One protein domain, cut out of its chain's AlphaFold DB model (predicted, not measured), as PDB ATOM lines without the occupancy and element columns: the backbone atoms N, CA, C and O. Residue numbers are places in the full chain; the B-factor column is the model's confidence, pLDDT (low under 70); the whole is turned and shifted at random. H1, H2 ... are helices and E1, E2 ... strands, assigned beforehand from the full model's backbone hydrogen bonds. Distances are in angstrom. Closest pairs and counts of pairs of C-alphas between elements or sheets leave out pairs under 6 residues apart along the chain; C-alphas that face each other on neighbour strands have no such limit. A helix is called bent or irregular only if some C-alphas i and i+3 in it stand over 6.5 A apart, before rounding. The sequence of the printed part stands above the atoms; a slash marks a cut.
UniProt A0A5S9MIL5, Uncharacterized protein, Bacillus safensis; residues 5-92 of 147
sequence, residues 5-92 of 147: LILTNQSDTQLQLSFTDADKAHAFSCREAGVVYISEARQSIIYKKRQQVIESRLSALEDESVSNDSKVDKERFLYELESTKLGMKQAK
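AT A GLANCE: This is residues 5 to 92 of the 147 residues of an uncharacterized protein of Bacillus safensis (UniProt A0A5S9MIL5). One long helix, H1, makes the long axis of a rod, with a two-stranded antiparallel hairpin, E1 and E2, near its first part and a shorter helix, H2, folded back along its last part. The 88 printed residues, mostly helix, run E1, E2, H1, H2. The whole is extended, with a radius of gyration of the C-alphas of 21.5 A and spans of 72 by 24 by 15 A.

IN THESE COORDINATES: E1, residues 5 to 11, begins at C-alpha 5 (72.702, 46.118, -26.673). E2 is residues 14 to 20. H1, residues 24 to 62, measures 57.2 A. H2, residues 68 to 87, measures 29.7 A and ends at C-alpha 87 (37.543, 31.988, -23.673); it is irregular, with C-alphas 69 and 72 7.2 A apart.

HOW THE PARTS SIT: In the hairpin E1 and E2, N 8 and O 16 are 2.9 A apart, within hydrogen-bond range. The closest C-alphas of E2 and H1, Thr 20 and Ala 27, are 6.1 A apart. E1 and H1 are apart. H1, with residues 51 to 62 alone, touches H2, closest at C-alphas 54 and 81, 6.5 A; this helical hairpin runs opposite ways at a shallow tilt of 22 degrees. Every O i to N i+4 pair is within hydrogen-bond range in H1, 14 of 16 in H2.

THE WHOLE: The farthest C-alphas, Ala 22 and Asn 68, are 72.0 A apart. The printed part has no cut, its three links are tight, and no printed residue is under 70 in pLDDT.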
ATOM      1  N   LEU A   5      73.891  46.655 -26.015       84.19
ATOM      2  CA  LEU A   5      72.702  46.118 -26.673       84.19
ATOM      3  C   LEU A   5      72.431  46.891 -27.967       84.19
ATOM      4  O   LEU A   5      72.458  48.120 -27.970       84.19
ATOM      5  N   ILE A   6      72.168  46.172 -29.054       86.19
ATOM      6  CA  ILE A   6      71.815  46.723 -30.363       86.19
ATOM      7  C   ILE A   6      70.519  46.048 -30.818       86.19
ATOM      8  O   ILE A   6      70.456  44.821 -30.918       86.19
ATOM      9  N   LEU A   7      69.501  46.860 -31.102       83.50
ATOM     10  CA  LEU A   7      68.305  46.448 -31.831       83.50
ATOM     11  C   LEU A   7      68.400  46.992 -33.254       83.50
ATOM     12  O   LEU A   7      68.468  48.206 -33.440       83.50
ATOM     13  N   THR A   8      68.344  46.103 -34.241       86.62
ATOM     14  CA  THR A   8      68.279  46.484 -35.655       86.62
ATOM     15  C   THR A   8      66.994  45.949 -36.256       86.62
ATOM     16  O   THR A   8      66.671  44.771 -36.103       86.62
ATOM     17  N   ASN A   9      66.261  46.810 -36.953       85.94
ATOM     18  CA  ASN A   9      65.118  46.381 -37.738       85.94
ATOM     19  C   ASN A   9      65.612  45.798 -39.072       85.94
ATOM     20  O   ASN A   9      66.287  46.496 -39.823       85.94
ATOM     21  N   GLN A  10      65.325  44.520 -39.322       82.12
ATOM     22  CA  GLN A  10      65.687  43.833 -40.567       82.12
ATOM     23  C   GLN A  10      64.534  43.896 -41.580       82.12
ATOM     24  O   GLN A  10      64.773  43.991 -42.780       82.12
ATOM     25  N   SER A  11      63.286  43.858 -41.104       84.25
ATOM     26  CA  SER A  11      62.070  44.003 -41.911       84.25
ATOM     27  C   SER A  11      60.856  44.292 -41.024       84.25
ATOM     28  O   SER A  11      60.911  44.106 -39.810       84.25
ATOM     29  N   ASP A  12      59.705  44.601 -41.624       74.38
ATOM     30  CA  ASP A  12      58.430  44.822 -40.914       74.38
ATOM     31  C   ASP A  12      58.024  43.687 -39.957       74.38
ATOM     32  O   ASP A  12      57.198  43.871 -39.061       74.38
ATOM     33  N   THR A  13      58.605  42.498 -40.132       74.81
ATOM     34  CA  THR A  13      58.334  41.327 -39.300       74.81
ATOM     35  C   THR A  13      59.530  40.854 -38.482       74.81
ATOM     36  O   THR A  13      59.327  40.093 -37.536       74.81
ATOM     37  N   GLN A  14      60.751  41.307 -38.775       74.81
ATOM     38  CA  GLN A  14      61.973  40.734 -38.220       74.81
ATOM     39  C   GLN A  14      62.843  41.784 -37.526       74.81
ATOM     40  O   GLN A  14      63.312  42.749 -38.128       74.81
ATOM     41  N   LEU A  15      63.126  41.536 -36.249       81.25
ATOM     42  CA  LEU A  15      64.048  42.326 -35.437       81.25
ATOM     43  C   LEU A  15      65.292  41.491 -35.131       81.25
ATOM     44  O   LEU A  15      65.190  40.325 -34.752       81.25
ATOM     45  N   GLN A  16      66.466  42.099 -35.262       83.44
ATOM     46  CA  GLN A  16      67.731  41.516 -34.842       83.44
ATOM     47  C   GLN A  16      68.148  42.108 -33.495       83.44
ATOM     48  O   GLN A  16      68.361  43.313 -33.370       83.44
ATOM     49  N   LEU A  17      68.300  41.234 -32.501       84.62
ATOM     50  CA  LEU A  17      68.804  41.555 -31.170       84.62
ATOM     51  C   LEU A  17      70.263  41.097 -31.068       84.62
ATOM     52  O   LEU A  17      70.534  39.897 -31.140       84.62
ATOM     53  N   SER A  18      71.193  42.034 -30.889       84.88
ATOM     54  CA  SER A  18      72.611  41.731 -30.663       84.88
ATOM     55  C   SER A  18      73.050  42.283 -29.315       84.88
ATOM     56  O   SER A  18      72.894  43.474 -29.050       84.88
ATOM     57  N   PHE A  19      73.609  41.427 -28.463       87.56
ATOM     58  CA  PHE A  19      74.146  41.820 -27.164       87.56
ATOM     59  C   PHE A  19      75.621  41.438 -27.077       87.56
ATOM     60  O   PHE A  19      76.010  40.341 -27.470       87.56
ATOM     61  N   THR A  20      76.440  42.366 -26.593       86.62
ATOM     62  CA  THR A  20      77.895  42.213 -26.487       86.62
ATOM     63  C   THR A  20      78.301  42.476 -25.050       86.62
ATOM     64  O   THR A  20      77.953  43.523 -24.505       86.62
ATOM     65  N   ASP A  21      79.052  41.554 -24.457       88.56
ATOM     66  CA  ASP A  21      79.575  41.678 -23.098       88.56
ATOM     67  C   ASP A  21      80.964  41.033 -22.985       88.56
ATOM     68  O   ASP A  21      81.391  40.302 -23.880       88.56
ATOM     69  N   ALA A  22      81.679  41.329 -21.900       85.38
ATOM     70  CA  ALA A  22      82.977  40.739 -21.592       85.38
ATOM     71  C   ALA A  22      82.863  39.241 -21.256       85.38
ATOM     72  O   ALA A  22      83.751  38.467 -21.608       85.38
ATOM     73  N   ASP A  23      81.768  38.842 -20.603       88.69
ATOM     74  CA  ASP A  23      81.458  37.448 -20.295       88.69
ATOM     75  C   ASP A  23      80.437  36.877 -21.289       88.69
ATOM     76  O   ASP A  23      79.335  37.400 -21.463       88.69
ATOM     77  N   LYS A  24      80.800  35.762 -21.930       85.19
ATOM     78  CA  LYS A  24      79.942  35.057 -22.887       85.19
ATOM     79  C   LYS A  24      78.707  34.448 -22.222       85.19
ATOM     80  O   LYS A  24      77.652  34.428 -22.851       85.19
ATOM     81  N   ALA A  25      78.826  33.951 -20.988       85.44
ATOM     82  CA  ALA A  25      77.708  33.326 -20.284       85.44
ATOM     83  C   ALA A  25      76.650  34.374 -19.915       85.44
ATOM     84  O   ALA A  25      75.467  34.199 -20.213       85.44
ATOM     85  N   HIS A  26      77.096  35.506 -19.370       84.19
ATOM     86  CA  HIS A  26      76.244  36.662 -19.119       84.19
ATOM     87  C   HIS A  26      75.636  37.237 -20.410       84.19
ATOM     88  O   HIS A  26      74.444  37.535 -20.465       84.19
ATOM     89  N   ALA A  27      76.414  37.316 -21.498       84.12
ATOM     90  CA  ALA A  27      75.894  37.799 -22.774       84.12
ATOM     91  C   ALA A  27      74.758  36.928 -23.331       84.12
ATOM     92  O   ALA A  27      73.783  37.446 -23.884       84.12
ATOM     93  N   PHE A  28      74.880  35.610 -23.176       85.06
ATOM     94  CA  PHE A  28      73.860  34.663 -23.602       85.06
ATOM     95  C   PHE A  28      72.584  34.789 -22.760       85.06
ATOM     96  O   PHE A  28      71.500  34.925 -23.326       85.06
ATOM     97  N   SER A  29      72.696  34.825 -21.428       85.06
ATOM     98  CA  SER A  29      71.520  34.919 -20.552       85.06
ATOM     99  C   SER A  29      70.740  36.223 -20.755       85.06
ATOM    100  O   SER A  29      69.513  36.198 -20.844       85.06
ATOM    101  N   CYS A  30      71.432  37.356 -20.915       83.62
ATOM    102  CA  CYS A  30      70.790  38.640 -21.195       83.62
ATOM    103  C   CYS A  30      70.064  38.649 -22.545       83.62
ATOM    104  O   CYS A  30      68.988  39.238 -22.662       83.62
ATOM    105  N   ARG A  31      70.633  37.995 -23.567       84.25
ATOM    106  CA  ARG A  31      69.991  37.874 -24.879       84.25
ATOM    107  C   ARG A  31      68.697  37.069 -24.784       84.25
ATOM    108  O   ARG A  31      67.674  37.539 -25.277       84.25
ATOM    109  N   GLU A  32      68.735  35.910 -24.132       85.00
ATOM    110  CA  GLU A  32      67.556  35.056 -23.948       85.00
ATOM    111  C   GLU A  32      66.464  35.780 -23.149       85.00
ATOM    112  O   GLU A  32      65.313  35.840 -23.583       85.00
ATOM    113  N   ALA A  33      66.830  36.445 -22.048       84.69
ATOM    114  CA  ALA A  33      65.896  37.253 -21.264       84.69
ATOM    115  C   ALA A  33      65.255  38.381 -22.095       84.69
ATOM    116  O   ALA A  33      64.055  38.640 -21.986       84.69
ATOM    117  N   GLY A  34      66.032  39.030 -22.969       84.19
ATOM    118  CA  GLY A  34      65.530  40.061 -23.877       84.19
ATOM    119  C   GLY A  34      64.520  39.525 -24.897       84.19
ATOM    120  O   GLY A  34      63.502  40.169 -25.151       84.19
ATOM    121  N   VAL A  35      64.763  38.335 -25.457       84.12
ATOM    122  CA  VAL A  35      63.829  37.678 -26.389       84.12
ATOM    123  C   VAL A  35      62.512  37.344 -25.689       84.12
ATOM    124  O   VAL A  35      61.446  37.683 -26.209       84.12
ATOM    125  N   VAL A  36      62.587  36.746 -24.497       84.69
ATOM    126  CA  VAL A  36      61.425  36.433 -23.653       84.69
ATOM    127  C   VAL A  36      60.611  37.702 -23.408       84.69
ATOM    128  O   VAL A  36      59.454  37.766 -23.820       84.69
ATOM    129  N   TYR A  37      61.236  38.760 -22.888       83.56
ATOM    130  CA  TYR A  37      60.562  40.024 -22.590       83.56
ATOM    131  C   TYR A  37      59.844  40.634 -23.807       83.56
ATOM    132  O   TYR A  37      58.675  41.017 -23.727       83.56
ATOM    133  N   ILE A  38      60.515  40.698 -24.963       83.56
ATOM    134  CA  ILE A  38      59.925  41.250 -26.195       83.56
ATOM    135  C   ILE A  38      58.733  40.403 -26.650       83.56
ATOM    136  O   ILE A  38      57.710  40.939 -27.090       83.56
ATOM    137  N   SER A  39      58.846  39.080 -26.550       82.81
ATOM    138  CA  SER A  39      57.775  38.177 -26.955       82.81
ATOM    139  C   SER A  39      56.548  38.272 -26.037       82.81
ATOM    140  O   SER A  39      55.428  38.340 -26.549       82.81
ATOM    141  N   GLU A  40      56.728  38.405 -24.720       83.69
ATOM    142  CA  GLU A  40      55.633  38.642 -23.768       83.69
ATOM    143  C   GLU A  40      54.962  39.996 -23.998       83.69
ATOM    144  O   GLU A  40      53.731  40.082 -24.071       83.69
ATOM    145  N   ALA A  41      55.760  41.054 -24.181       82.44
ATOM    146  CA  ALA A  41      55.252  42.387 -24.476       82.44
ATOM    147  C   ALA A  41      54.394  42.378 -25.752       82.44
ATOM    148  O   ALA A  41      53.280  42.910 -25.770       82.44
ATOM    149  N   ARG A  42      54.855  41.697 -26.810       83.38
ATOM    150  CA  ARG A  42      54.099  41.541 -28.059       83.38
ATOM    151  C   ARG A  42      52.801  40.759 -27.858       83.38
ATOM    152  O   ARG A  42      51.765  41.168 -28.384       83.38
ATOM    153  N   GLN A  43      52.835  39.655 -27.113       83.44
ATOM    154  CA  GLN A  43      51.637  38.864 -26.817       83.44
ATOM    155  C   GLN A  43      50.602  39.683 -26.039       83.44
ATOM    156  O   GLN A  43      49.422  39.644 -26.383       83.44
ATOM    157  N   SER A  44      51.040  40.489 -25.067       85.94
ATOM    158  CA  SER A  44      50.165  41.407 -24.330       85.94
ATOM    159  C   SER A  44      49.501  42.433 -25.253       85.94
ATOM    160  O   SER A  44      48.291  42.646 -25.176       85.94
ATOM    161  N   ILE A  45      50.257  43.025 -26.183       87.69
ATOM    162  CA  ILE A  45      49.719  43.988 -27.154       87.69
ATOM    163  C   ILE A  45      48.670  43.331 -28.058       87.69
ATOM    164  O   ILE A  45      47.599  43.898 -28.270       87.69
ATOM    165  N   ILE A  46      48.949  42.136 -28.590       87.31
ATOM    166  CA  ILE A  46      48.002  41.415 -29.454       87.31
ATOM    167  C   ILE A  46      46.734  41.054 -28.676       87.31
ATOM    168  O   ILE A  46      45.632  41.240 -29.191       87.31
ATOM    169  N   TYR A  47      46.885  40.577 -27.440       89.69
ATOM    170  CA  TYR A  47      45.764  40.254 -26.563       89.69
ATOM    171  C   TYR A  47      44.868  41.478 -26.323       89.69
ATOM    172  O   TYR A  47      43.671  41.418 -26.590       89.69
ATOM    173  N   LYS A  48      45.457  42.619 -25.935       92.56
ATOM    174  CA  LYS A  48      44.720  43.874 -25.719       92.56
ATOM    175  C   LYS A  48      44.005  44.359 -26.978       92.56
ATOM    176  O   LYS A  48      42.856  44.771 -26.897       92.56
ATOM    177  N   LYS A  49      44.646  44.269 -28.149       92.69
ATOM    178  CA  LYS A  49      44.008  44.634 -29.426       92.69
ATOM    179  C   LYS A  49      42.779  43.774 -29.716       92.69
ATOM    180  O   LYS A  49      41.751  44.306 -30.115       92.69
ATOM    181  N   ARG A  50      42.870  42.456 -29.512       90.88
ATOM    182  CA  ARG A  50      41.722  41.551 -29.695       90.88
ATOM    183  C   ARG A  50      40.597  41.878 -28.722       90.88
ATOM    184  O   ARG A  50      39.451  41.967 -29.147       90.88
ATOM    185  N   GLN A  51      40.938  42.117 -27.457       93.75
ATOM    186  CA  GLN A  51      39.972  42.510 -26.435       93.75
ATOM    187  C   GLN A  51      39.240  43.796 -26.825       93.75
ATOM    188  O   GLN A  51      38.016  43.815 -26.835       93.75
ATOM    189  N   GLN A  52      39.987  44.821 -27.235       95.56
ATOM    190  CA  GLN A  52      39.431  46.101 -27.662       95.56
ATOM    191  C   GLN A  52      38.483  45.951 -28.859       95.56
ATOM    192  O   GLN A  52      37.427  46.576 -28.885       95.56
ATOM    193  N   VAL A  53      38.840  45.126 -29.850       94.69
ATOM    194  CA  VAL A  53      37.967  44.870 -31.006       94.69
ATOM    195  C   VAL A  53      36.669  44.202 -30.564       94.69
ATOM    196  O   VAL A  53      35.605  44.642 -30.982       94.69
ATOM    197  N   ILE A  54      36.738  43.176 -29.713       93.06
ATOM    198  CA  ILE A  54      35.538  42.476 -29.233       93.06
ATOM    199  C   ILE A  54      34.648  43.427 -28.426       93.06
ATOM    200  O   ILE A  54      33.453  43.509 -28.690       93.06
ATOM    201  N   GLU A  55      35.225  44.188 -27.497       93.94
ATOM    202  CA  GLU A  55      34.485  45.144 -26.663       93.94
ATOM    203  C   GLU A  55      33.827  46.246 -27.492       93.94
ATOM    204  O   GLU A  55      32.653  46.534 -27.292       93.94
ATOM    205  N   SER A  56      34.538  46.790 -28.482       93.81
ATOM    206  CA  SER A  56      33.984  47.791 -29.397       93.81
ATOM    207  C   SER A  56      32.824  47.255 -30.237       93.81
ATOM    208  O   SER A  56      31.942  48.029 -30.606       93.81
ATOM    209  N   ARG A  57      32.835  45.966 -30.598       92.19
ATOM    210  CA  ARG A  57      31.751  45.357 -31.379       92.19
ATOM    211  C   ARG A  57      30.546  45.029 -30.516       92.19
ATOM    212  O   ARG A  57      29.438  45.308 -30.953       92.19
ATOM    213  N   LEU A  58      30.764  44.509 -29.309       92.62
ATOM    214  CA  LEU A  58      29.695  44.294 -28.334       92.62
ATOM    215  C   LEU A  58      28.965  45.607 -28.043       92.62
ATOM    216  O   LEU A  58      27.764  45.683 -28.272       92.62
ATOM    217  N   SER A  59      29.693  46.674 -27.698       91.62
ATOM    218  CA  SER A  59      29.074  47.970 -27.394       91.62
ATOM    219  C   SER A  59      28.324  48.576 -28.583       91.62
ATOM    220  O   SER A  59      27.292  49.207 -28.406       91.62
ATOM    221  N   ALA A  60      28.845  48.413 -29.804       91.75
ATOM    222  CA  ALA A  60      28.177  48.926 -31.001       91.75
ATOM    223  C   ALA A  60      26.880  48.167 -31.306       91.75
ATOM    224  O   ALA A  60      25.921  48.766 -31.777       91.75
ATOM    225  N   LEU A  61      26.863  46.857 -31.046       89.06
ATOM    226  CA  LEU A  61      25.738  45.995 -31.375       89.06
ATOM    227  C   LEU A  61      24.680  45.961 -30.280       89.06
ATOM    228  O   LEU A  61      23.517  45.797 -30.618       89.06
ATOM    229  N   GLU A  62      25.023  46.120 -29.001       86.25
ATOM    230  CA  GLU A  62      24.056  46.104 -27.891       86.25
ATOM    231  C   GLU A  62      22.899  47.086 -28.137       86.25
ATOM    232  O   GLU A  62      21.739  46.659 -28.189       86.25
ATOM    233  N   ASP A  63      23.215  48.344 -28.453       87.69
ATOM    234  CA  ASP A  63      22.232  49.419 -28.648       87.69
ATOM    235  C   ASP A  63      21.637  49.490 -30.071       87.69
ATOM    236  O   ASP A  63      20.704  50.256 -30.327       87.69
ATOM    237  N   GLU A  64      22.141  48.700 -31.024       88.81
ATOM    238  CA  GLU A  64      21.698  48.767 -32.421       88.81
ATOM    239  C   GLU A  64      20.333  48.090 -32.624       88.81
ATOM    240  O   GLU A  64      20.141  46.903 -32.342       88.81
ATOM    241  N   SER A  65      19.358  48.833 -33.152       88.38
ATOM    242  CA  SER A  65      18.047  48.283 -33.503       88.38
ATOM    243  C   SER A  65      18.111  47.566 -34.851       88.38
ATOM    244  O   SER A  65      18.308  48.197 -35.886       88.38
ATOM    245  N   VAL A  66      17.859  46.259 -34.848       90.50
ATOM    246  CA  VAL A  66      17.782  45.425 -36.057       90.50
ATOM    247  C   VAL A  66      16.329  45.107 -36.428       90.50
ATOM    248  O   VAL A  66      15.429  45.167 -35.584       90.50
ATOM    249  N   SER A  67      16.085  44.766 -37.697       91.50
ATOM    250  CA  SER A  67      14.777  44.281 -38.155       91.50
ATOM    251  C   SER A  67      14.382  42.991 -37.422       91.50
ATOM    252  O   SER A  67      15.233  42.274 -36.894       91.50
ATOM    253  N   ASN A  68      13.083  42.674 -37.385       89.50
ATOM    254  CA  ASN A  68      12.596  41.479 -36.685       89.50
ATOM    255  C   ASN A  68      13.251  40.182 -37.186       89.50
ATOM    256  O   ASN A  68      13.575  39.329 -36.365       89.50
ATOM    257  N   ASP A  69      13.499  40.074 -38.491       89.81
ATOM    258  CA  ASP A  69      14.086  38.876 -39.103       89.81
ATOM    259  C   ASP A  69      15.566  38.685 -38.725       89.81
ATOM    260  O   ASP A  69      16.056  37.561 -38.707       89.81
ATOM    261  N   SER A  70      16.270  39.762 -38.355       91.69
ATOM    262  CA  SER A  70      17.695  39.742 -37.990       91.69
ATOM    263  C   SER A  70      17.954  39.729 -36.478       91.69
ATOM    264  O   SER A  70      19.110  39.721 -36.053       91.69
ATOM    265  N   LYS A  71      16.909  39.713 -35.637       92.31
ATOM    266  CA  LYS A  71      17.053  39.677 -34.167       92.31
ATOM    267  C   LYS A  71      17.790  38.434 -33.681       92.31
ATOM    268  O   LYS A  71      18.717  38.545 -32.887       92.31
ATOM    269  N   VAL A  72      17.402  37.270 -34.198       92.56
ATOM    270  CA  VAL A  72      18.012  35.988 -33.819       92.56
ATOM    271  C   VAL A  72      19.489  35.957 -34.208       92.56
ATOM    272  O   VAL A  72      20.328  35.511 -33.427       92.56
ATOM    273  N   ASP A  73      19.827  36.489 -35.383       93.06
ATOM    274  CA  ASP A  73      21.214  36.562 -35.846       93.06
ATOM    275  C   ASP A  73      22.050  37.518 -34.990       93.06
ATOM    276  O   ASP A  73      23.185  37.191 -34.639       93.06
ATOM    277  N   LYS A  74      21.483  38.666 -34.591       90.94
ATOM    278  CA  LYS A  74      22.129  39.597 -33.655       90.94
ATOM    279  C   LYS A  74      22.426  38.914 -32.319       90.94
ATOM    280  O   LYS A  74      23.559  38.972 -31.850       90.94
ATOM    281  N   GLU A  75      21.435  38.259 -31.720       92.56
ATOM    282  CA  GLU A  75      21.599  37.557 -30.439       92.56
ATOM    283  C   GLU A  75      22.654  36.453 -30.531       92.56
ATOM    284  O   GLU A  75      23.527  36.341 -29.667       92.56
ATOM    285  N   ARG A  76      22.634  35.677 -31.620       94.44
ATOM    286  CA  ARG A  76      23.640  34.646 -31.870       94.44
ATOM    287  C   ARG A  76      25.042  35.237 -31.983       94.44
ATOM    288  O   ARG A  76      25.977  34.704 -31.390       94.44
ATOM    289  N   PHE A  77      25.195  36.329 -32.725       94.25
ATOM    290  CA  PHE A  77      26.492  36.969 -32.906       94.25
ATOM    291  C   PHE A  77      27.026  37.576 -31.599       94.25
ATOM    292  O   PHE A  77      28.210  37.424 -31.295       94.25
ATOM    293  N   LEU A  78      26.161  38.195 -30.787       93.75
ATOM    294  CA  LEU A  78      26.524  38.681 -29.450       93.75
ATOM    295  C   LEU A  78      27.012  37.537 -28.554       93.75
ATOM    296  O   LEU A  78      28.095  37.631 -27.978       93.75
ATOM    297  N   TYR A  79      26.283  36.419 -28.519       94.00
ATOM    298  CA  TYR A  79      26.685  35.237 -27.757       94.00
ATOM    299  C   TYR A  79      28.047  34.678 -28.208       94.00
ATOM    300  O   TYR A  79      28.896  34.332 -27.383       94.00
ATOM    301  N   GLU A  80      28.292  34.609 -29.519       94.06
ATOM    302  CA  GLU A  80      29.575  34.155 -30.070       94.06
ATOM    303  C   GLU A  80      30.734  35.078 -29.649       94.06
ATOM    304  O   GLU A  80      31.810  34.596 -29.268       94.06
ATOM    305  N   LEU A  81      30.520  36.398 -29.653       93.81
ATOM    306  CA  LEU A  81      31.511  37.377 -29.203       93.81
ATOM    307  C   LEU A  81      31.771  37.303 -27.694       93.81
ATOM    308  O   LEU A  81      32.933  37.318 -27.282       93.81
ATOM    309  N   GLU A  82      30.730  37.182 -26.871       92.50
ATOM    310  CA  GLU A  82      30.853  37.032 -25.416       92.50
ATOM    311  C   GLU A  82      31.586  35.744 -25.041       92.50
ATOM    312  O   GLU A  82      32.540  35.767 -24.260       92.50
ATOM    313  N   SER A  83      31.203  34.625 -25.657       92.88
ATOM    314  CA  SER A  83      31.871  33.337 -25.472       92.88
ATOM    315  C   SER A  83      33.348  33.419 -25.865       92.88
ATOM    316  O   SER A  83      34.231  32.966 -25.128       92.88
ATOM    317  N   THR A  84      33.651  34.101 -26.974       92.06
ATOM    318  CA  THR A  84      35.035  34.352 -27.396       92.06
ATOM    319  C   THR A  84      35.791  35.209 -26.379       92.06
ATOM    320  O   THR A  84      36.935  34.886 -26.053       92.06
ATOM    321  N   LYS A  85      35.172  36.269 -25.839       90.94
ATOM    322  CA  LYS A  85      35.763  37.126 -24.798       90.94
ATOM    323  C   LYS A  85      36.112  36.317 -23.548       90.94
ATOM    324  O   LYS A  85      37.228  36.435 -23.047       90.94
ATOM    325  N   LEU A  86      35.187  35.477 -23.080       89.56
ATOM    326  CA  LEU A  86      35.363  34.622 -21.902       89.56
ATOM    327  C   LEU A  86      36.440  33.548 -22.112       89.56
ATOM    328  O   LEU A  86      37.202  33.241 -21.196       89.56
ATOM    329  N   GLY A  87      36.535  32.990 -23.321       86.38
ATOM    330  CA  GLY A  87      37.543  31.988 -23.673       86.38
ATOM    331  C   GLY A  87      38.949  32.554 -23.911       86.38
ATOM    332  O   GLY A  87      39.921  31.795 -23.954       86.38
ATOM    333  N   MET A  88      39.092  33.872 -24.076       87.81
ATOM    334  CA  MET A  88      40.355  34.485 -24.474       87.81
ATOM    335  C   MET A  88      41.348  34.566 -23.308       87.81
ATOM    336  O   MET A  88      41.168  35.316 -22.348       87.81
ATOM    337  N   LYS A  89      42.474  33.857 -23.432       83.62
ATOM    338  CA  LYS A  89      43.571  33.869 -22.453       83.62
ATOM    339  C   LYS A  89      44.825  34.506 -23.040       83.62
ATOM    340  O   LYS A  89      45.166  34.273 -24.200       83.62
ATOM    341  N   GLN A  90      45.519  35.303 -22.232       82.00
ATOM    342  CA  GLN A  90      46.835  35.806 -22.602       82.00
ATOM    343  C   GLN A  90      47.820  34.633 -22.602       82.00
ATOM    344  O   GLN A  90      47.897  33.884 -21.626       82.00
ATOM    345  N   ALA A  91      48.556  34.473 -23.700       76.62
ATOM    346  CA  ALA A  91      49.649  33.517 -23.749       76.62
ATOM    347  C   ALA A  91      50.719  33.917 -22.721       76.62
ATOM    348  O   ALA A  91      51.024  35.099 -22.544       76.62
ATOM    349  N   LYS A  92      51.226  32.920 -22.000       73.75
ATOM    350  CA  LYS A  92      52.328  33.053 -21.050       73.75
ATOM    351  C   LYS A  92      53.443  32.138 -21.516       73.75
ATOM    352  O   LYS A  92      53.171  31.054 -22.033       73.75
TER     353      LYS A  92